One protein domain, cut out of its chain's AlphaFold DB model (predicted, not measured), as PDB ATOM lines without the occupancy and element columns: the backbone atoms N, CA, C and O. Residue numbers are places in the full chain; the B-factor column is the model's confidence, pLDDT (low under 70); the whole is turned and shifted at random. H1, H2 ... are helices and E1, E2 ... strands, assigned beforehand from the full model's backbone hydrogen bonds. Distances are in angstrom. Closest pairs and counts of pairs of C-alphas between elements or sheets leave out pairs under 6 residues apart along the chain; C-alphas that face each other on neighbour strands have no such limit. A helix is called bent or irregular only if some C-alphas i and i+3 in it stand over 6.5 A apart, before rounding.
ATOM      1  N   GLY A   7       4.637 -52.129  24.133       86.69
ATOM      2  CA  GLY A   7       4.048 -51.440  22.988       86.69
ATOM      3  C   GLY A   7       2.887 -50.516  23.364       86.69
ATOM      4  O   GLY A   7       2.741 -49.453  22.769       86.69
ATOM      5  N   LEU A   8       2.106 -50.851  24.398       88.12
ATOM      6  CA  LEU A   8       1.002 -49.999  24.853       88.12
ATOM      7  C   LEU A   8       1.504 -48.701  25.506       88.12
ATOM      8  O   LEU A   8       0.934 -47.636  25.279       88.12
ATOM      9  N   ILE A   9       2.575 -48.775  26.305       89.38
ATOM     10  CA  ILE A   9       3.186 -47.590  26.934       89.38
ATOM     11  C   ILE A   9       3.762 -46.667  25.855       89.38
ATOM     12  O   ILE A   9       3.575 -45.451  25.914       89.38
ATOM     13  N   GLU A  10       4.428 -47.235  24.849       91.94
ATOM     14  CA  GLU A  10       4.968 -46.478  23.718       91.94
ATOM     15  C   GLU A  10       3.861 -45.832  22.873       91.94
ATOM     16  O   GLU A  10       3.976 -44.656  22.509       91.94
ATOM     17  N   GLU A  11       2.760 -46.547  22.608       93.31
ATOM     18  CA  GLU A  11       1.601 -46.001  21.892       93.31
ATOM     19  C   GLU A  11       0.943 -44.865  22.685       93.31
ATOM     20  O   GLU A  11       0.677 -43.801  22.118       93.31
ATOM     21  N   ALA A  12       0.766 -45.029  24.001       94.19
ATOM     22  CA  ALA A  12       0.247 -43.993  24.894       94.19
ATOM     23  C   ALA A  12       1.151 -42.755  24.921       94.19
ATOM     24  O   ALA A  12       0.682 -41.628  24.745       94.19
ATOM     25  N   PHE A  13       2.465 -42.948  25.051       94.06
ATOM     26  CA  PHE A  13       3.425 -41.851  25.007       94.06
ATOM     27  C   PHE A  13       3.415 -41.143  23.648       94.06
ATOM     28  O   PHE A  13       3.429 -39.910  23.578       94.06
ATOM     29  N   SER A  14       3.337 -41.893  22.548       95.06
ATOM     30  CA  SER A  14       3.208 -41.319  21.211       95.06
ATOM     31  C   SER A  14       1.902 -40.539  21.044       95.06
ATOM     32  O   SER A  14       1.924 -39.465  20.442       95.06
ATOM     33  N   ALA A  15       0.778 -41.050  21.548       96.00
ATOM     34  CA  ALA A  15      -0.515 -40.369  21.528       96.00
ATOM     35  C   ALA A  15      -0.459 -39.051  22.314       96.00
ATOM     36  O   ALA A  15      -0.874 -38.003  21.808       96.00
ATOM     37  N   TRP A  16       0.151 -39.067  23.501       96.50
ATOM     38  CA  TRP A  16       0.340 -37.869  24.313       96.50
ATOM     39  C   TRP A  16       1.260 -36.844  23.644       96.50
ATOM     40  O   TRP A  16       0.938 -35.653  23.629       96.50
ATOM     41  N   LYS A  17       2.366 -37.267  23.015       96.12
ATOM     42  CA  LYS A  17       3.247 -36.363  22.252       96.12
ATOM     43  C   LYS A  17       2.525 -35.673  21.093       96.12
ATOM     44  O   LYS A  17       2.739 -34.483  20.883       96.12
ATOM     45  N   ARG A  18       1.639 -36.372  20.373       94.94
ATOM     46  CA  ARG A  18       0.865 -35.779  19.260       94.94
ATOM     47  C   ARG A  18      -0.037 -34.621  19.702       94.94
ATOM     48  O   ARG A  18      -0.288 -33.720  18.913       94.94
ATOM     49  N   HIS A  19      -0.449 -34.595  20.968       95.19
ATOM     50  CA  HIS A  19      -1.257 -33.517  21.547       95.19
ATOM     51  C   HIS A  19      -0.428 -32.297  22.005       95.19
ATOM     52  O   HIS A  19      -0.974 -31.363  22.592       95.19
ATOM     53  N   ALA A  20       0.887 -32.256  21.745       95.69
ATOM     54  CA  ALA A  20       1.750 -31.155  22.181       95.69
ATOM     55  C   ALA A  20       1.311 -29.784  21.638       95.69
ATOM     56  O   ALA A  20       1.334 -28.808  22.385       95.69
ATOM     57  N   ALA A  21       0.873 -29.714  20.376       94.56
ATOM     58  CA  ALA A  21       0.394 -28.471  19.771       94.56
ATOM     59  C   ALA A  21      -0.840 -27.923  20.504       94.56
ATOM     60  O   ALA A  21      -0.847 -26.759  20.891       94.56
ATOM     61  N   LEU A  22      -1.823 -28.786  20.792       94.25
ATOM     62  CA  LEU A  22      -3.017 -28.433  21.567       94.25
ATOM     63  C   LEU A  22      -2.643 -27.834  22.928       94.25
ATOM     64  O   LEU A  22      -3.140 -26.771  23.294       94.25
ATOM     65  N   ARG A  23      -1.710 -28.464  23.652       95.81
ATOM     66  CA  ARG A  23      -1.253 -27.971  24.961       95.81
ATOM     67  C   ARG A  23      -0.524 -26.630  24.856       95.81
ATOM     68  O   ARG A  23      -0.758 -25.734  25.662       95.81
ATOM     69  N   THR A  24       0.331 -26.460  23.848       95.50
ATOM     70  CA  THR A  24       1.034 -25.191  23.599       95.50
ATOM     71  C   THR A  24       0.060 -24.059  23.296       95.50
ATOM     72  O   THR A  24       0.127 -23.018  23.952       95.50
ATOM     73  N   THR A  25      -0.884 -24.278  22.380       95.25
ATOM     74  CA  THR A  25      -1.926 -23.301  22.043       95.25
ATOM     75  C   THR A  25      -2.766 -22.954  23.269       95.25
ATOM     76  O   THR A  25      -2.917 -21.778  23.596       95.25
ATOM     77  N   ARG A  26      -3.221 -23.964  24.020       95.75
ATOM     78  CA  ARG A  26      -3.953 -23.772  25.277       95.75
ATOM     79  C   ARG A  26      -3.188 -22.892  26.264       95.75
ATOM     80  O   ARG A  26      -3.770 -21.958  26.803       95.75
ATOM     81  N   ARG A  27      -1.901 -23.161  26.525       94.88
ATOM     82  CA  ARG A  27      -1.103 -22.349  27.465       94.88
ATOM     83  C   ARG A  27      -1.022 -20.887  27.034       94.88
ATOM     84  O   ARG A  27      -1.110 -20.015  27.893       94.88
ATOM     85  N   GLY A  28      -0.884 -20.621  25.735       93.25
ATOM     86  CA  GLY A  28      -0.961 -19.266  25.183       93.25
ATOM     87  C   GLY A  28      -2.309 -18.612  25.478       93.25
ATOM     88  O   GLY A  28      -2.363 -17.592  26.161       93.25
ATOM     89  N   LEU A  29      -3.406 -19.245  25.061       94.62
ATOM     90  CA  LEU A  29      -4.768 -18.724  25.244       94.62
ATOM     91  C   LEU A  29      -5.117 -18.494  26.721       94.62
ATOM     92  O   LEU A  29      -5.723 -17.475  27.068       94.62
ATOM     93  N   MET A  30      -4.671 -19.390  27.606       93.69
ATOM     94  CA  MET A  30      -4.793 -19.223  29.052       93.69
ATOM     95  C   MET A  30      -4.010 -18.000  29.536       93.69
ATOM     96  O   MET A  30      -4.576 -17.164  30.234       93.69
ATOM     97  N   ARG A  31      -2.741 -17.822  29.152       92.19
ATOM     98  CA  ARG A  31      -1.975 -16.618  29.529       92.19
ATOM     99  C   ARG A  31      -2.697 -15.338  29.104       92.19
ATOM    100  O   ARG A  31      -3.009 -14.514  29.972       92.19
ATOM    101  N   HIS A  32      -3.109 -15.244  27.838       90.69
ATOM    102  CA  HIS A  32      -3.828 -14.073  27.328       90.69
ATOM    103  C   HIS A  32      -5.146 -13.828  28.076       90.69
ATOM    104  O   HIS A  32      -5.437 -12.702  28.483       90.69
ATOM    105  N   THR A  33      -5.936 -14.879  28.316       92.00
ATOM    106  CA  THR A  33      -7.225 -14.754  29.012       92.00
ATOM    107  C   THR A  33      -7.045 -14.377  30.474       92.00
ATOM    108  O   THR A  33      -7.843 -13.606  31.008       92.00
ATOM    109  N   TYR A  34      -5.992 -14.857  31.138       90.25
ATOM    110  CA  TYR A  34      -5.768 -14.549  32.546       90.25
ATOM    111  C   TYR A  34      -4.988 -13.243  32.790       90.25
ATOM    112  O   TYR A  34      -4.945 -12.792  33.937       90.25
ATOM    113  N   GLY A  35      -4.524 -12.560  31.736       86.56
ATOM    114  CA  GLY A  35      -3.984 -11.192  31.788       86.56
ATOM    115  C   GLY A  35      -2.529 -11.052  31.354       86.56
ATOM    116  O   GLY A  35      -2.055  -9.930  31.205       86.56
ATOM    117  N   SER A  92     -33.243 -36.762  36.531       86.44
ATOM    118  CA  SER A  92     -34.066 -37.936  36.842       86.44
ATOM    119  C   SER A  92     -33.723 -38.479  38.236       86.44
ATOM    120  O   SER A  92     -32.562 -38.439  38.652       86.44
ATOM    121  N   ALA A  93     -34.715 -39.010  38.957       86.81
ATOM    122  CA  ALA A  93     -34.522 -39.484  40.331       86.81
ATOM    123  C   ALA A  93     -33.353 -40.484  40.467       86.81
ATOM    124  O   ALA A  93     -32.685 -40.516  41.493       86.81
ATOM    125  N   GLN A  94     -33.069 -41.246  39.407       86.75
ATOM    126  CA  GLN A  94     -31.977 -42.222  39.332       86.75
ATOM    127  C   GLN A  94     -30.577 -41.586  39.252       86.75
ATOM    128  O   GLN A  94     -29.600 -42.215  39.641       86.75
ATOM    129  N   LEU A  95     -30.466 -40.357  38.738       90.25
ATOM    130  CA  LEU A  95     -29.193 -39.647  38.549       90.25
ATOM    131  C   LEU A  95     -28.978 -38.517  39.556       90.25
ATOM    132  O   LEU A  95     -27.896 -37.934  39.588       90.25
ATOM    133  N   LEU A  96     -29.979 -38.206  40.379       91.06
ATOM    134  CA  LEU A  96     -29.926 -37.084  41.313       91.06
ATOM    135  C   LEU A  96     -28.750 -37.192  42.296       91.06
ATOM    136  O   LEU A  96     -28.090 -36.191  42.580       91.06
ATOM    137  N   ASP A  97     -28.450 -38.401  42.770       90.44
ATOM    138  CA  ASP A  97     -27.336 -38.635  43.690       90.44
ATOM    139  C   ASP A  97     -25.979 -38.460  42.999       90.44
ATOM    140  O   ASP A  97     -25.086 -37.811  43.547       90.44
ATOM    141  N   VAL A  98     -25.832 -38.955  41.764       92.88
ATOM    142  CA  VAL A  98     -24.620 -38.755  40.946       92.88
ATOM    143  C   VAL A  98     -24.416 -37.269  40.660       92.88
ATOM    144  O   VAL A  98     -23.310 -36.753  40.801       92.88
ATOM    145  N   TYR A  99     -25.491 -36.560  40.325       92.75
ATOM    146  CA  TYR A  99     -25.462 -35.130  40.054       92.75
ATOM    147  C   TYR A  99     -24.951 -34.321  41.248       92.75
ATOM    148  O   TYR A  99     -24.058 -33.482  41.115       92.75
ATOM    149  N   ARG A 100     -25.510 -34.590  42.435       91.38
ATOM    150  CA  ARG A 100     -25.184 -33.866  43.669       91.38
ATOM    151  C   ARG A 100     -23.796 -34.208  44.192       91.38
ATOM    152  O   ARG A 100     -23.055 -33.295  44.542       91.38
ATOM    153  N   SER A 101     -23.434 -35.491  44.220       91.81
ATOM    154  CA  SER A 101     -22.120 -35.949  44.702       91.81
ATOM    155  C   SER A 101     -20.956 -35.406  43.870       91.81
ATOM    156  O   SER A 101     -19.885 -35.159  44.417       91.81
ATOM    157  N   ASN A 102     -21.178 -35.152  42.577       94.31
ATOM    158  CA  ASN A 102     -20.169 -34.597  41.674       94.31
ATOM    159  C   ASN A 102     -20.235 -33.070  41.511       94.31
ATOM    160  O   ASN A 102     -19.392 -32.506  40.815       94.31
ATOM    161  N   LEU A 103     -21.206 -32.391  42.139       94.19
ATOM    162  CA  LEU A 103     -21.416 -30.943  42.006       94.19
ATOM    163  C   LEU A 103     -21.489 -30.492  40.533       94.19
ATOM    164  O   LEU A 103     -20.807 -29.543  40.136       94.19
ATOM    165  N   LEU A 104     -22.301 -31.181  39.720       93.56
ATOM    166  CA  LEU A 104     -22.271 -31.032  38.257       93.56
ATOM    167  C   LEU A 104     -22.497 -29.602  37.752       93.56
ATOM    168  O   LEU A 104     -21.817 -29.198  36.816       93.56
ATOM    169  N   ASP A 105     -23.321 -28.792  38.424       93.19
ATOM    170  CA  ASP A 105     -23.488 -27.366  38.091       93.19
ATOM    171  C   ASP A 105     -22.151 -26.616  38.028       93.19
ATOM    172  O   ASP A 105     -21.874 -25.841  37.106       93.19
ATOM    173  N   GLU A 106     -21.310 -26.831  39.042       94.81
ATOM    174  CA  GLU A 106     -19.998 -26.204  39.135       94.81
ATOM    175  C   GLU A 106     -19.030 -26.868  38.161       94.81
ATOM    176  O   GLU A 106     -18.287 -26.168  37.469       94.81
ATOM    177  N   LEU A 107     -19.049 -28.200  38.084       95.94
ATOM    178  CA  LEU A 107     -18.130 -28.958  37.248       95.94
ATOM    179  C   LEU A 107     -18.303 -28.612  35.763       95.94
ATOM    180  O   LEU A 107     -17.323 -28.257  35.101       95.94
ATOM    181  N   ASP A 108     -19.535 -28.597  35.265       95.31
ATOM    182  CA  ASP A 108     -19.849 -28.263  33.876       95.31
ATOM    183  C   ASP A 108     -19.585 -26.784  33.586       95.31
ATOM    184  O   ASP A 108     -19.064 -26.437  32.527       95.31
ATOM    185  N   SER A 109     -19.826 -25.897  34.559       96.62
ATOM    186  CA  SER A 109     -19.454 -24.482  34.431       96.62
ATOM    187  C   SER A 109     -17.947 -24.293  34.238       96.62
ATOM    188  O   SER A 109     -17.524 -23.412  33.487       96.62
ATOM    189  N   ARG A 110     -17.121 -25.105  34.909       96.31
ATOM    190  CA  ARG A 110     -15.658 -25.080  34.751       96.31
ATOM    191  C   ARG A 110     -15.199 -25.746  33.461       96.31
ATOM    192  O   ARG A 110     -14.243 -25.265  32.858       96.31
ATOM    193  N   ALA A 111     -15.882 -26.800  33.020       97.00
ATOM    194  CA  ALA A 111     -15.628 -27.413  31.719       97.00
ATOM    195  C   ALA A 111     -15.925 -26.419  30.584       97.00
ATOM    196  O   ALA A 111     -15.121 -26.276  29.665       97.00
ATOM    197  N   LEU A 112     -17.025 -25.665  30.694       97.81
ATOM    198  CA  LEU A 112     -17.369 -24.592  29.765       97.81
ATOM    199  C   LEU A 112     -16.337 -23.455  29.789       97.81
ATOM    200  O   LEU A 112     -15.961 -22.968  28.728       97.81
ATOM    201  N   GLU A 113     -15.863 -23.036  30.969       97.62
ATOM    202  CA  GLU A 113     -14.794 -22.027  31.084       97.62
ATOM    203  C   GLU A 113     -13.538 -22.466  30.317       97.62
ATOM    204  O   GLU A 113     -13.010 -21.701  29.513       97.62
ATOM    205  N   GLU A 114     -13.089 -23.708  30.513       97.25
ATOM    206  CA  GLU A 114     -11.951 -24.281  29.788       97.25
ATOM    207  C   GLU A 114     -12.218 -24.338  28.275       97.25
ATOM    208  O   GLU A 114     -11.384 -23.873  27.500       97.25
ATOM    209  N   PHE A 115     -13.400 -24.796  27.849       97.44
ATOM    210  CA  PHE A 115     -13.785 -24.849  26.436       97.44
ATOM    211  C   PHE A 115     -13.772 -23.473  25.763       97.44
ATOM    212  O   PHE A 115     -13.241 -23.334  24.663       97.44
ATOM    213  N   LEU A 116     -14.312 -22.444  26.421       97.69
ATOM    214  CA  LEU A 116     -14.342 -21.079  25.887       97.69
ATOM    215  C   LEU A 116     -12.942 -20.491  25.690       97.69
ATOM    216  O   LEU A 116     -12.767 -19.612  24.849       97.69
ATOM    217  N   ILE A 117     -11.958 -20.950  26.467       95.81
ATOM    218  CA  ILE A 117     -10.588 -20.443  26.398       95.81
ATOM    219  C   ILE A 117      -9.738 -21.272  25.441       95.81
ATOM    220  O   ILE A 117      -9.053 -20.709  24.592       95.81
ATOM    221  N   SER A 118      -9.732 -22.597  25.590       95.38
ATOM    222  CA  SER A 118      -8.812 -23.491  24.879       95.38
ATOM    223  C   SER A 118      -9.434 -24.200  23.677       95.38
ATOM    224  O   SER A 118      -8.714 -24.832  22.905       95.38
ATOM    225  N   GLY A 119     -10.757 -24.120  23.513       94.81
ATOM    226  CA  GLY A 119     -11.507 -24.866  22.503       94.81
ATOM    227  C   GLY A 119     -11.671 -26.353  22.826       94.81
ATOM    228  O   GLY A 119     -12.079 -27.119  21.960       94.81
ATOM    229  N   THR A 120     -11.324 -26.796  24.038       93.94
ATOM    230  CA  THR A 120     -11.386 -28.207  24.445       93.94
ATOM    231  C   THR A 120     -12.021 -28.337  25.825       93.94
ATOM    232  O   THR A 120     -11.665 -27.601  26.733       93.94
ATOM    233  N   ALA A 121     -12.911 -29.312  26.008       95.31
ATOM    234  CA  ALA A 121     -13.363 -29.766  27.320       95.31
ATOM    235  C   ALA A 121     -13.289 -31.288  27.366       95.31
ATOM    236  O   ALA A 121     -13.697 -31.964  26.422       95.31
ATOM    237  N   ILE A 122     -12.734 -31.822  28.450       95.88
ATOM    238  CA  ILE A 122     -12.580 -33.260  28.647       95.88
ATOM    239  C   ILE A 122     -13.116 -33.584  30.031       95.88
ATOM    240  O   ILE A 122     -12.673 -33.010  31.028       95.88
ATOM    241  N   GLN A 123     -14.042 -34.531  30.079       96.25
ATOM    242  CA  GLN A 123     -14.580 -35.075  31.313       96.25
ATOM    243  C   GLN A 123     -14.354 -36.579  31.350       96.25
ATOM    244  O   GLN A 123     -14.493 -37.277  30.346       96.25
ATOM    245  N   ARG A 124     -13.991 -37.077  32.525       95.75
ATOM    246  CA  ARG A 124     -13.840 -38.499  32.802       95.75
ATOM    247  C   ARG A 124     -14.987 -38.937  33.692       95.75
ATOM    248  O   ARG A 124     -15.079 -38.471  34.819       95.75
ATOM    249  N   VAL A 125     -15.797 -39.867  33.198       95.69
ATOM    250  CA  VAL A 125     -16.832 -40.550  33.979       95.69
ATOM    251  C   VAL A 125     -16.317 -41.937  34.336       95.69
ATOM    252  O   VAL A 125     -15.899 -42.689  33.455       95.69
ATOM    253  N   VAL A 126     -16.307 -42.284  35.618       94.50
ATOM    254  CA  VAL A 126     -15.786 -43.571  36.087       94.50
ATOM    255  C   VAL A 126     -16.556 -44.075  37.300       94.50
ATOM    256  O   VAL A 126     -17.067 -43.283  38.079       94.50
ATOM    257  N   TYR A 127     -16.585 -45.389  37.506       94.06
ATOM    258  CA  TYR A 127     -16.954 -45.973  38.791       94.06
ATOM    259  C   TYR A 127     -15.694 -46.293  39.609       94.06
ATOM    260  O   TYR A 127     -14.887 -47.128  39.199       94.06
ATOM    261  N   GLU A 128     -15.503 -45.629  40.750       89.81
ATOM    262  CA  GLU A 128     -14.332 -45.810  41.621       89.81
ATOM    263  C   GLU A 128     -14.710 -45.703  43.100       89.81
ATOM    264  O   GLU A 128     -15.674 -45.034  43.468       89.81
ATOM    265  N   ASN A 129     -13.901 -46.325  43.961       86.62
ATOM    266  CA  ASN A 129     -13.948 -46.101  45.401       86.62
ATOM    267  C   ASN A 129     -12.994 -44.961  45.787       86.62
ATOM    268  O   ASN A 129     -11.778 -45.117  45.658       86.62
ATOM    269  N   ARG A 130     -13.539 -43.827  46.245       85.06
ATOM    270  CA  ARG A 130     -12.779 -42.647  46.680       85.06
ATOM    271  C   ARG A 130     -12.987 -42.410  48.170       85.06
ATOM    272  O   ARG A 130     -14.036 -41.915  48.560       85.06
ATOM    273  N   PRO A 131     -12.018 -42.755  49.027       79.75
ATOM    274  CA  PRO A 131     -12.103 -42.412  50.441       79.75
ATOM    275  C   PRO A 131     -12.090 -40.885  50.655       79.75
ATOM    276  O   PRO A 131     -11.278 -40.211  50.015       79.75
ATOM    277  N   PRO A 132     -12.908 -40.338  51.575       80.44
ATOM    278  CA  PRO A 132     -13.829 -41.038  52.479       80.44
ATOM    279  C   PRO A 132     -15.225 -41.325  51.890       80.44
ATOM    280  O   PRO A 132     -15.986 -42.060  52.511       80.44
ATOM    281  N   ASP A 133     -15.555 -40.773  50.723       84.88
ATOM    282  CA  ASP A 133     -16.906 -40.762  50.138       84.88
ATOM    283  C   ASP A 133     -17.401 -42.133  49.634       84.88
ATOM    284  O   ASP A 133     -18.602 -42.359  49.502       84.88
ATOM    285  N   GLY A 134     -16.492 -43.081  49.405       87.25
ATOM    286  CA  GLY A 134     -16.817 -44.469  49.083       87.25
ATOM    287  C   GLY A 134     -16.917 -44.764  47.583       87.25
ATOM    288  O   GLY A 134     -16.360 -44.058  46.737       87.25
ATOM    289  N   ALA A 135     -17.577 -45.878  47.254       91.19
ATOM    290  CA  ALA A 135     -17.739 -46.359  45.885       91.19
ATOM    291  C   ALA A 135     -18.919 -45.678  45.188       91.19
ATOM    292  O   ALA A 135     -20.044 -45.717  45.682       91.19
ATOM    293  N   GLY A 136     -18.669 -45.097  44.018       93.38
ATOM    294  CA  GLY A 136     -19.690 -44.374  43.272       93.38
ATOM    295  C   GLY A 136     -19.252 -44.009  41.862       93.38
ATOM    296  O   GLY A 136     -18.121 -44.286  41.450       93.38
ATOM    297  N   VAL A 137     -20.176 -43.393  41.122       95.19
ATOM    298  CA  VAL A 137     -19.877 -42.770  39.830       95.19
ATOM    299  C   VAL A 137     -19.283 -41.393  40.084       95.19
ATOM    300  O   VAL A 137     -19.920 -40.534  40.694       95.19
ATOM    301  N   TRP A 138     -18.076 -41.194  39.580       95.00
ATOM    302  CA  TRP A 138     -17.321 -39.960  39.677       95.00
ATOM    303  C   TRP A 138     -17.130 -39.342  38.304       95.00
ATOM    304  O   TRP A 138     -16.855 -40.042  37.326       95.00
ATOM    305  N   ILE A 139     -17.264 -38.024  38.255       96.06
ATOM    306  CA  ILE A 139     -17.120 -37.203  37.065       96.06
ATOM    307  C   ILE A 139     -16.043 -36.170  37.374       96.06
ATOM    308  O   ILE A 139     -16.171 -35.387  38.312       96.06
ATOM    309  N   ASP A 140     -14.966 -36.182  36.593       94.88
ATOM    310  CA  ASP A 140     -13.838 -35.270  36.765       94.88
ATOM    311  C   ASP A 140     -13.608 -34.457  35.495       94.88
ATOM    312  O   ASP A 140     -13.504 -35.022  34.404       94.88
ATOM    313  N   ASN A 141     -13.403 -33.147  35.635       96.81
ATOM    314  CA  ASN A 141     -12.797 -32.362  34.563       96.81
ATOM    315  C   ASN A 141     -11.317 -32.734  34.448       96.81
ATOM    316  O   ASN A 141     -10.554 -32.632  35.412       96.81
ATOM    317  N   VAL A 142     -10.897 -33.138  33.254       96.06
ATOM    318  CA  VAL A 142      -9.520 -33.539  32.979       96.06
ATOM    319  C   VAL A 142      -8.763 -32.357  32.393       96.06
ATOM    320  O   VAL A 142      -9.164 -31.774  31.387       96.06
ATOM    321  N   ASN A 143      -7.622 -32.026  32.997       93.62
ATOM    322  CA  ASN A 143      -6.720 -31.026  32.442       93.62
ATOM    323  C   ASN A 143      -6.188 -31.506  31.073       93.62
ATOM    324  O   ASN A 143      -5.578 -32.580  31.018       93.62
ATOM    325  N   PRO A 144      -6.331 -30.719  29.986       95.00
ATOM    326  CA  PRO A 144      -5.797 -31.084  28.673       95.00
ATOM    327  C   PRO A 144      -4.279 -31.336  28.649       95.00
ATOM    328  O   PRO A 144      -3.779 -31.996  27.740       95.00
ATOM    329  N   GLU A 145      -3.529 -30.856  29.651       94.44
ATOM    330  CA  GLU A 145      -2.107 -31.192  29.813       94.44
ATOM    331  C   GLU A 145      -1.872 -32.699  30.035       94.44
ATOM    332  O   GLU A 145      -0.857 -33.253  29.602       94.44
ATOM    333  N   HIS A 146      -2.823 -33.371  30.683       95.06
ATOM    334  CA  HIS A 146      -2.721 -34.779  31.063       95.06
ATOM    335  C   HIS A 146      -3.413 -35.706  30.065       95.06
ATOM    336  O   HIS A 146      -3.113 -36.894  30.033       95.06
ATOM    337  N   PHE A 147      -4.328 -35.187  29.255       96.12
ATOM    338  CA  PHE A 147      -5.121 -35.980  28.327       96.12
ATOM    339  C   PHE A 147      -4.334 -36.435  27.093       96.12
ATOM    340  O   PHE A 147      -3.466 -35.722  26.574       96.12
ATOM    341  N   PHE A 148      -4.681 -37.617  26.584       96.50
ATOM    342  CA  PHE A 148      -4.242 -38.088  25.279       96.50
ATOM    343  C   PHE A 148      -5.239 -39.063  24.652       96.50
ATOM    344  O   PHE A 148      -5.918 -39.829  25.335       96.50
ATOM    345  N   CYS A 149      -5.259 -39.087  23.323       96.44
ATOM    346  CA  CYS A 149      -5.950 -40.112  22.555       96.44
ATOM    347  C   CYS A 149      -5.237 -40.408  21.226       96.44
ATOM    348  O   CYS A 149      -4.351 -39.668  20.786       96.44
ATOM    349  N   THR A 150      -5.585 -41.513  20.575       95.19
ATOM    350  CA  THR A 150      -5.244 -41.725  19.164       95.19
ATOM    351  C   THR A 150      -6.024 -40.753  18.282       95.19
ATOM    352  O   THR A 150      -7.171 -40.458  18.612       95.19
ATOM    353  N   PRO A 151      -5.456 -40.301  17.147       91.31
ATOM    354  CA  PRO A 151      -6.192 -39.495  16.181       91.31
ATOM    355  C   PRO A 151      -7.498 -40.172  15.775       91.31
ATOM    356  O   PRO A 151      -7.522 -41.384  15.558       91.31
ATOM    357  N   PHE A 152      -8.542 -39.370  15.650       93.75
ATOM    358  CA  PHE A 152      -9.892 -39.804  15.336       93.75
ATOM    359  C   PHE A 152     -10.527 -38.808  14.363       93.75
ATOM    360  O   PHE A 152     -10.076 -37.663  14.257       93.75
ATOM    361  N   ARG A 153     -11.524 -39.256  13.601       94.31
ATOM    362  CA  ARG A 153     -12.264 -38.430  12.636       94.31
ATOM    363  C   ARG A 153     -13.740 -38.333  12.976       94.31
ATOM    364  O   ARG A 153     -14.360 -37.340  12.603       94.31
ATOM    365  N   ASP A 154     -14.304 -39.340  13.643       94.69
ATOM    366  CA  ASP A 154     -15.697 -39.277  14.063       94.69
ATOM    367  C   ASP A 154     -15.824 -38.236  15.186       94.69
ATOM    368  O   ASP A 154     -15.218 -38.417  16.243       94.69
ATOM    369  N   PRO A 155     -16.618 -37.164  15.029       90.38
ATOM    370  CA  PRO A 155     -16.826 -36.187  16.099       90.38
ATOM    371  C   PRO A 155     -17.429 -36.797  17.376       90.38
ATOM    372  O   PRO A 155     -17.331 -36.195  18.441       90.38
ATOM    373  N   ARG A 156     -18.027 -37.992  17.299       92.31
ATOM    374  CA  ARG A 156     -18.517 -38.755  18.459       92.31
ATOM    375  C   ARG A 156     -17.416 -39.554  19.165       92.31
ATOM    376  O   ARG A 156     -17.672 -40.135  20.213       92.31
ATOM    377  N   GLY A 157     -16.220 -39.640  18.578       91.25
ATOM    378  CA  GLY A 157     -15.070 -40.367  19.118       91.25
ATOM    379  C   GLY A 157     -15.156 -41.893  19.009       91.25
ATOM    380  O   GLY A 157     -14.404 -42.588  19.687       91.25
ATOM    381  N   SER A 158     -16.057 -42.435  18.181       93.81
ATOM    382  CA  SER A 158     -16.276 -43.890  18.085       93.81
ATOM    383  C   SER A 158     -15.089 -44.663  17.484       93.81
ATOM    384  O   SER A 158     -14.943 -45.856  17.737       93.81
ATOM    385  N   ASP A 159     -14.220 -43.986  16.728       95.88
ATOM    386  CA  ASP A 159     -13.017 -44.537  16.098       95.88
ATOM    387  C   ASP A 159     -11.735 -44.342  16.933       95.88
ATOM    388  O   ASP A 159     -10.633 -44.666  16.480       95.88
ATOM    389  N   ILE A 160     -11.853 -43.850  18.173       95.12
ATOM    390  CA  ILE A 160     -10.724 -43.737  19.100       95.12
ATOM    391  C   ILE A 160     -10.308 -45.137  19.574       95.12
ATOM    392  O   ILE A 160     -11.068 -45.841  20.234       95.12
ATOM    393  N   ARG A 161      -9.063 -45.534  19.284       93.00
ATOM    394  CA  ARG A 161      -8.500 -46.838  19.686       93.00
ATOM    395  C   ARG A 161      -7.786 -46.807  21.032       93.00
ATOM    396  O   ARG A 161      -7.714 -47.824  21.712       93.00
ATOM    397  N   LEU A 162      -7.234 -45.655  21.401       94.44
ATOM    398  CA  LEU A 162      -6.581 -45.439  22.686       94.44
ATOM    399  C   LEU A 162      -6.990 -44.076  23.219       94.44
ATOM    400  O   LEU A 162      -6.857 -43.072  22.523       94.44
ATOM    401  N   ILE A 163      -7.441 -44.043  24.465       95.50
ATOM    402  CA  ILE A 163      -7.759 -42.827  25.204       95.50
ATOM    403  C   ILE A 163      -7.260 -42.993  26.630       95.50
ATOM    404  O   ILE A 163      -7.352 -44.075  27.208       95.50
ATOM    405  N   GLY A 164      -6.697 -41.934  27.190       94.12
ATOM    406  CA  GLY A 164      -6.182 -41.982  28.543       94.12
ATOM    407  C   GLY A 164      -5.809 -40.616  29.078       94.12
ATOM    408  O   GLY A 164      -5.937 -39.584  28.415       94.12
ATOM    409  N   MET A 165      -5.343 -40.630  30.320       94.56
ATOM    410  CA  MET A 165      -4.827 -39.449  30.984       94.56
ATOM    411  C   MET A 165      -3.628 -39.795  31.861       94.56
ATOM    412  O   MET A 165      -3.493 -40.916  32.351       94.56
ATOM    413  N   LEU A 166      -2.759 -38.811  32.058       93.00
ATOM    414  CA  LEU A 166      -1.716 -38.849  33.069       93.00
ATOM    415  C   LEU A 166      -2.334 -38.575  34.444       93.00
ATOM    416  O   LEU A 166      -3.196 -37.705  34.596       93.00
ATOM    417  N   HIS A 167      -1.873 -39.315  35.445       87.12
ATOM    418  CA  HIS A 167      -2.280 -39.129  36.828       87.12
ATOM    419  C   HIS A 167      -1.073 -38.731  37.668       87.12
ATOM    420  O   HIS A 167      -0.100 -39.481  37.751       87.12
ATOM    421  N   ASP A 168      -1.181 -37.588  38.335       83.25
ATOM    422  CA  ASP A 168      -0.271 -37.231  39.414       83.25
ATOM    423  C   ASP A 168      -0.770 -37.897  40.691       83.25
ATOM    424  O   ASP A 168      -1.892 -37.649  41.132       83.25
ATOM    425  N   MET A 169       0.052 -38.764  41.274       80.38
ATOM    426  CA  MET A 169      -0.279 -39.470  42.507       80.38
ATOM    427  C   MET A 169       0.885 -39.388  43.477       80.38
ATOM    428  O   MET A 169       2.054 -39.504  43.099       80.38
ATOM    429  N   THR A 170       0.558 -39.236  44.755       79.88
ATOM    430  CA  THR A 170       1.561 -39.407  45.808       79.88
ATOM    431  C   THR A 170       1.988 -40.870  45.883       79.88
ATOM    432  O   THR A 170       1.247 -41.780  45.507       79.88
ATOM    433  N   LEU A 171       3.184 -41.126  46.413       78.06
ATOM    434  CA  LEU A 171       3.659 -42.497  46.597       78.06
ATOM    435  C   LEU A 171       2.731 -43.317  47.512       78.06
ATOM    436  O   LEU A 171       2.571 -44.516  47.296       78.06
ATOM    437  N   ASP A 172       2.115 -42.686  48.513       79.25
ATOM    438  CA  ASP A 172       1.182 -43.359  49.417       79.25
ATOM    439  C   ASP A 172      -0.132 -43.711  48.718       79.25
ATOM    440  O   ASP A 172      -0.607 -44.838  48.837       79.25
ATOM    441  N   GLU A 173      -0.668 -42.805  47.899       77.88
ATOM    442  CA  GLU A 173      -1.827 -43.092  47.053       77.88
ATOM    443  C   GLU A 173      -1.542 -44.232  46.068       77.88
ATOM    444  O   GLU A 173      -2.345 -45.152  45.913       77.88
ATOM    445  N   LEU A 174      -0.363 -44.221  45.448       80.50
ATOM    446  CA  LEU A 174       0.048 -45.251  44.504       80.50
ATOM    447  C   LEU A 174       0.154 -46.624  45.198       80.50
ATOM    448  O   LEU A 174      -0.285 -47.634  44.650       80.50
ATOM    449  N   ARG A 175       0.647 -46.673  46.443       78.06
ATOM    450  CA  ARG A 175       0.634 -47.897  47.267       78.06
ATOM    451  C   ARG A 175      -0.775 -48.350  47.629       78.06
ATOM    452  O   ARG A 175      -1.033 -49.549  47.576       78.06
ATOM    453  N   LEU A 176      -1.667 -47.435  47.992       77.25
ATOM    454  CA  LEU A 176      -3.049 -47.778  48.329       77.25
ATOM    455  C   LEU A 176      -3.784 -48.370  47.120       77.25
ATOM    456  O   LEU A 176      -4.449 -49.392  47.254       77.25
ATOM    457  N   ARG A 177      -3.613 -47.773  45.934       76.19
ATOM    458  CA  ARG A 177      -4.289 -48.210  44.703       76.19
ATOM    459  C   ARG A 177      -3.652 -49.445  44.063       76.19
ATOM    460  O   ARG A 177      -4.366 -50.320  43.588       76.19
ATOM    461  N   PHE A 178      -2.319 -49.524  44.031       77.88
ATOM    462  CA  PHE A 178      -1.587 -50.530  43.247       77.88
ATOM    463  C   PHE A 178      -0.662 -51.426  44.070       77.88
ATOM    464  O   PHE A 178      -0.094 -52.377  43.532       77.88
ATOM    465  N   GLY A 179      -0.486 -51.167  45.364       74.31
ATOM    466  CA  GLY A 179       0.390 -51.964  46.220       74.31
ATOM    467  C   GLY A 179      -0.132 -53.377  46.463       74.31
ATOM    468  O   GLY A 179       0.681 -54.275  46.667       74.31
ATOM    469  N   HIS A 180      -1.455 -53.590  46.412       73.25
ATOM    470  CA  HIS A 180      -2.120 -54.891  46.616       73.25
ATOM    471  C   HIS A 180      -1.579 -55.670  47.838       73.25
ATOM    472  O   HIS A 180      -1.407 -56.884  47.777       73.25
ATOM    473  N   ASN A 181      -1.216 -54.968  48.923       64.88
ATOM    474  CA  ASN A 181      -0.532 -55.520  50.108       64.88
ATOM    475  C   ASN A 181       0.771 -56.305  49.822       64.88
ATOM    476  O   ASN A 181       1.292 -57.008  50.687       64.88
ATOM    477  N   SER A 182       1.353 -56.155  48.631       74.44
ATOM    478  CA  SER A 182       2.609 -56.783  48.244       74.44
ATOM    479  C   SER A 182       3.794 -55.887  48.584       74.44
ATOM    480  O   SER A 182       3.980 -54.782  48.053       74.44
ATOM    481  N   ARG A 183       4.665 -56.408  49.450       68.81
ATOM    482  CA  ARG A 183       5.917 -55.746  49.834       68.81
ATOM    483  C   ARG A 183       6.853 -55.578  48.632       68.81
ATOM    484  O   ARG A 183       7.513 -54.549  48.523       68.81
ATOM    485  N   ALA A 184       6.855 -56.538  47.704       66.88
ATOM    486  CA  ALA A 184       7.660 -56.496  46.483       66.88
ATOM    487  C   ALA A 184       7.209 -55.372  45.536       66.88
ATOM    488  O   ALA A 184       8.034 -54.572  45.094       66.88
ATOM    489  N   VAL A 185       5.898 -55.244  45.303       67.12
ATOM    490  CA  VAL A 185       5.331 -54.160  44.481       67.12
ATOM    491  C   VAL A 185       5.633 -52.804  45.116       67.12
ATOM    492  O   VAL A 185       6.134 -51.904  44.452       67.12
ATOM    493  N   THR A 186       5.462 -52.678  46.430       67.38
ATOM    494  CA  THR A 186       5.768 -51.439  47.162       67.38
ATOM    495  C   THR A 186       7.237 -51.004  47.034       67.38
ATOM    496  O   THR A 186       7.523 -49.807  46.955       67.38
ATOM    497  N   VAL A 187       8.182 -51.950  47.008       70.00
ATOM    498  CA  VAL A 187       9.616 -51.661  46.809       70.00
ATOM    499  C   VAL A 187       9.901 -51.191  45.382       70.00
ATOM    500  O   VAL A 187      10.671 -50.248  45.206       70.00
ATOM    501  N   ILE A 188       9.269 -51.797  44.374       68.56
ATOM    502  CA  ILE A 188       9.396 -51.372  42.970       68.56
ATOM    503  C   ILE A 188       8.872 -49.943  42.802       68.56
ATOM    504  O   ILE A 188       9.576 -49.103  42.245       68.56
ATOM    505  N   LEU A 189       7.702 -49.641  43.376       70.38
ATOM    506  CA  LEU A 189       7.097 -48.309  43.333       70.38
ATOM    507  C   LEU A 189       7.981 -47.241  43.993       70.38
ATOM    508  O   LEU A 189       8.146 -46.155  43.449       70.38
ATOM    509  N   LYS A 190       8.611 -47.563  45.133       70.56
ATOM    510  CA  LYS A 190       9.599 -46.679  45.780       70.56
ATOM    511  C   LYS A 190      10.793 -46.385  44.865       70.56
ATOM    512  O   LYS A 190      11.225 -45.236  44.784       70.56
ATOM    513  N   LYS A 191      11.334 -47.408  44.194       70.38
ATOM    514  CA  LYS A 191      12.490 -47.260  43.294       70.38
ATOM    515  C   LYS A 191      12.145 -46.412  42.069       70.38
ATOM    516  O   LYS A 191      12.891 -45.488  41.769       70.38
ATOM    517  N   SER A 192      11.002 -46.653  41.422       66.50
ATOM    518  CA  SER A 192      10.574 -45.870  40.253       66.50
ATOM    519  C   SER A 192      10.343 -44.394  40.583       66.50
ATOM    520  O   SER A 192      10.681 -43.534  39.778       66.50
ATOM    521  N   THR A 193       9.834 -44.078  41.780       63.31
ATOM    522  CA  THR A 193       9.677 -42.681  42.218       63.31
ATOM    523  C   THR A 193      10.991 -42.007  42.615       63.31
ATOM    524  O   THR A 193      11.065 -40.789  42.570       63.31
ATOM    525  N   ALA A 194      12.019 -42.770  43.006       60.56
ATOM    526  CA  ALA A 194      13.322 -42.227  43.402       60.56
ATOM    527  C   ALA A 194      14.240 -41.932  42.202       60.56
ATOM    528  O   ALA A 194      15.078 -41.037  42.276       60.56
TER     529      ALA A 194
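This is residues 7 to 35 and 92 to 194 of the 229 residues of an uncharacterized protein of Duncaniella dubosii (UniProt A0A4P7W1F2). A loose assembly of small units: a long, sharply bent strand hairpin, E1 and E2, has H3 and H4 packed on it, a tiny hairpin, E3 and E4, near the middle of the whole has H1 packed on it, and a helical hairpin, H5 and H6, is set off from the other helices and from the strands E1, E2 and E3. The last residues of H4, 117 to 118, meet H2 near Arg 26, with the two helices about perpendicular, while residues 150 to 162 make a long loop between E3 and E4. The printed part has 132 residues with six named helices and four named strands, in the order H1 H2 H3 H4 E1 E2 E3 E4 H5 H6; the two sheets, E1 - E2 and E3 - E4, are antiparallel, and the class is mixed, helices and strands. The whole is loose, with a radius of gyration of the C-alphas of 17.7 A, and it spans 47 by 42 by 36 A.

H1, residues 7 to 18, has 7 pairs of C-alphas within 8 A with E3, residues 147 to 149; the closest are those of Trp 16 and Phe 148, 4.7 A apart. E3 and E4, residues 163 to 165, are an antiparallel hairpin, their directions at 162 degrees, with N 148 and O 164 3.0 A apart, within hydrogen-bond range. H1 and H2, residues 20 to 34, meet only through their link. H2 touches H4, residues 104 to 118, which meets it with residues 117 to 118 alone; the closest C-alphas are those of Arg 26 and Ser 118, 4.9 A apart, and the lines are about perpendicular at 78 degrees. H3, residues 96 to 101, meets H4 only through their link. The closest C-alphas of H3 and E2, residues 134 to 141, are those of Val 98 and Val 137, 6.3 A apart. Those of H4 and E2 are Ala 111 and Asn 141, 6.4 A apart. E1, residues 123 to 130, and E2 are an antiparallel hairpin at 156 degrees, with N 126 and O 138 2.9 A apart and N 136 and O 128 3.0 A apart, within hydrogen-bond range. E1 bends by 80 degrees at residue 127 and E2 by 69 degrees at residue 137. H5, residues 171 to 178, and H6, residues 183 to 194, touch as a helical hairpin, a steep tilt of 44 degrees, opposite ways; their closest C-alphas are those of Arg 175 and Thr 186, 6.2 A apart. H6 is apart from H1, H2, H3 and H4, and so is H5. In H1, H2, H3, H4, H5 and H6 every O i to N i+4 pair is within hydrogen-bond range.

H1 begins at C-alpha 7, (4.048, -51.440, 22.988), and is 16.4 A long. H2 is 21.0 A long, H3 8.6 A and H4 20.4 A. E1 begins at C-alpha 123, (-14.580, -35.075, 31.313), and is 17.2 A long, E2 19.3 A, E3 7.1 A and E4 7.3 A. H5 is 10.2 A long, and H6, 16.7 A long, ends at C-alpha 194, (13.322, -42.227, 43.402).

The two C-alphas farthest apart are those of Gly 35 and Arg 183, at 49.1 A. Residues 36 to 91 are not printed, and C-alphas 35 and 92 are 40.6 A apart across that cut, which lies in the link from H2 to H3. Of the links that are printed whole, the one from E3 to E4, with 13 residues, is long and the others are tight. The mean pLDDT of the printed part is 89.1; it is under 70 at residue 181, residues 183 to 186, residue 188 and residues 192 to 194.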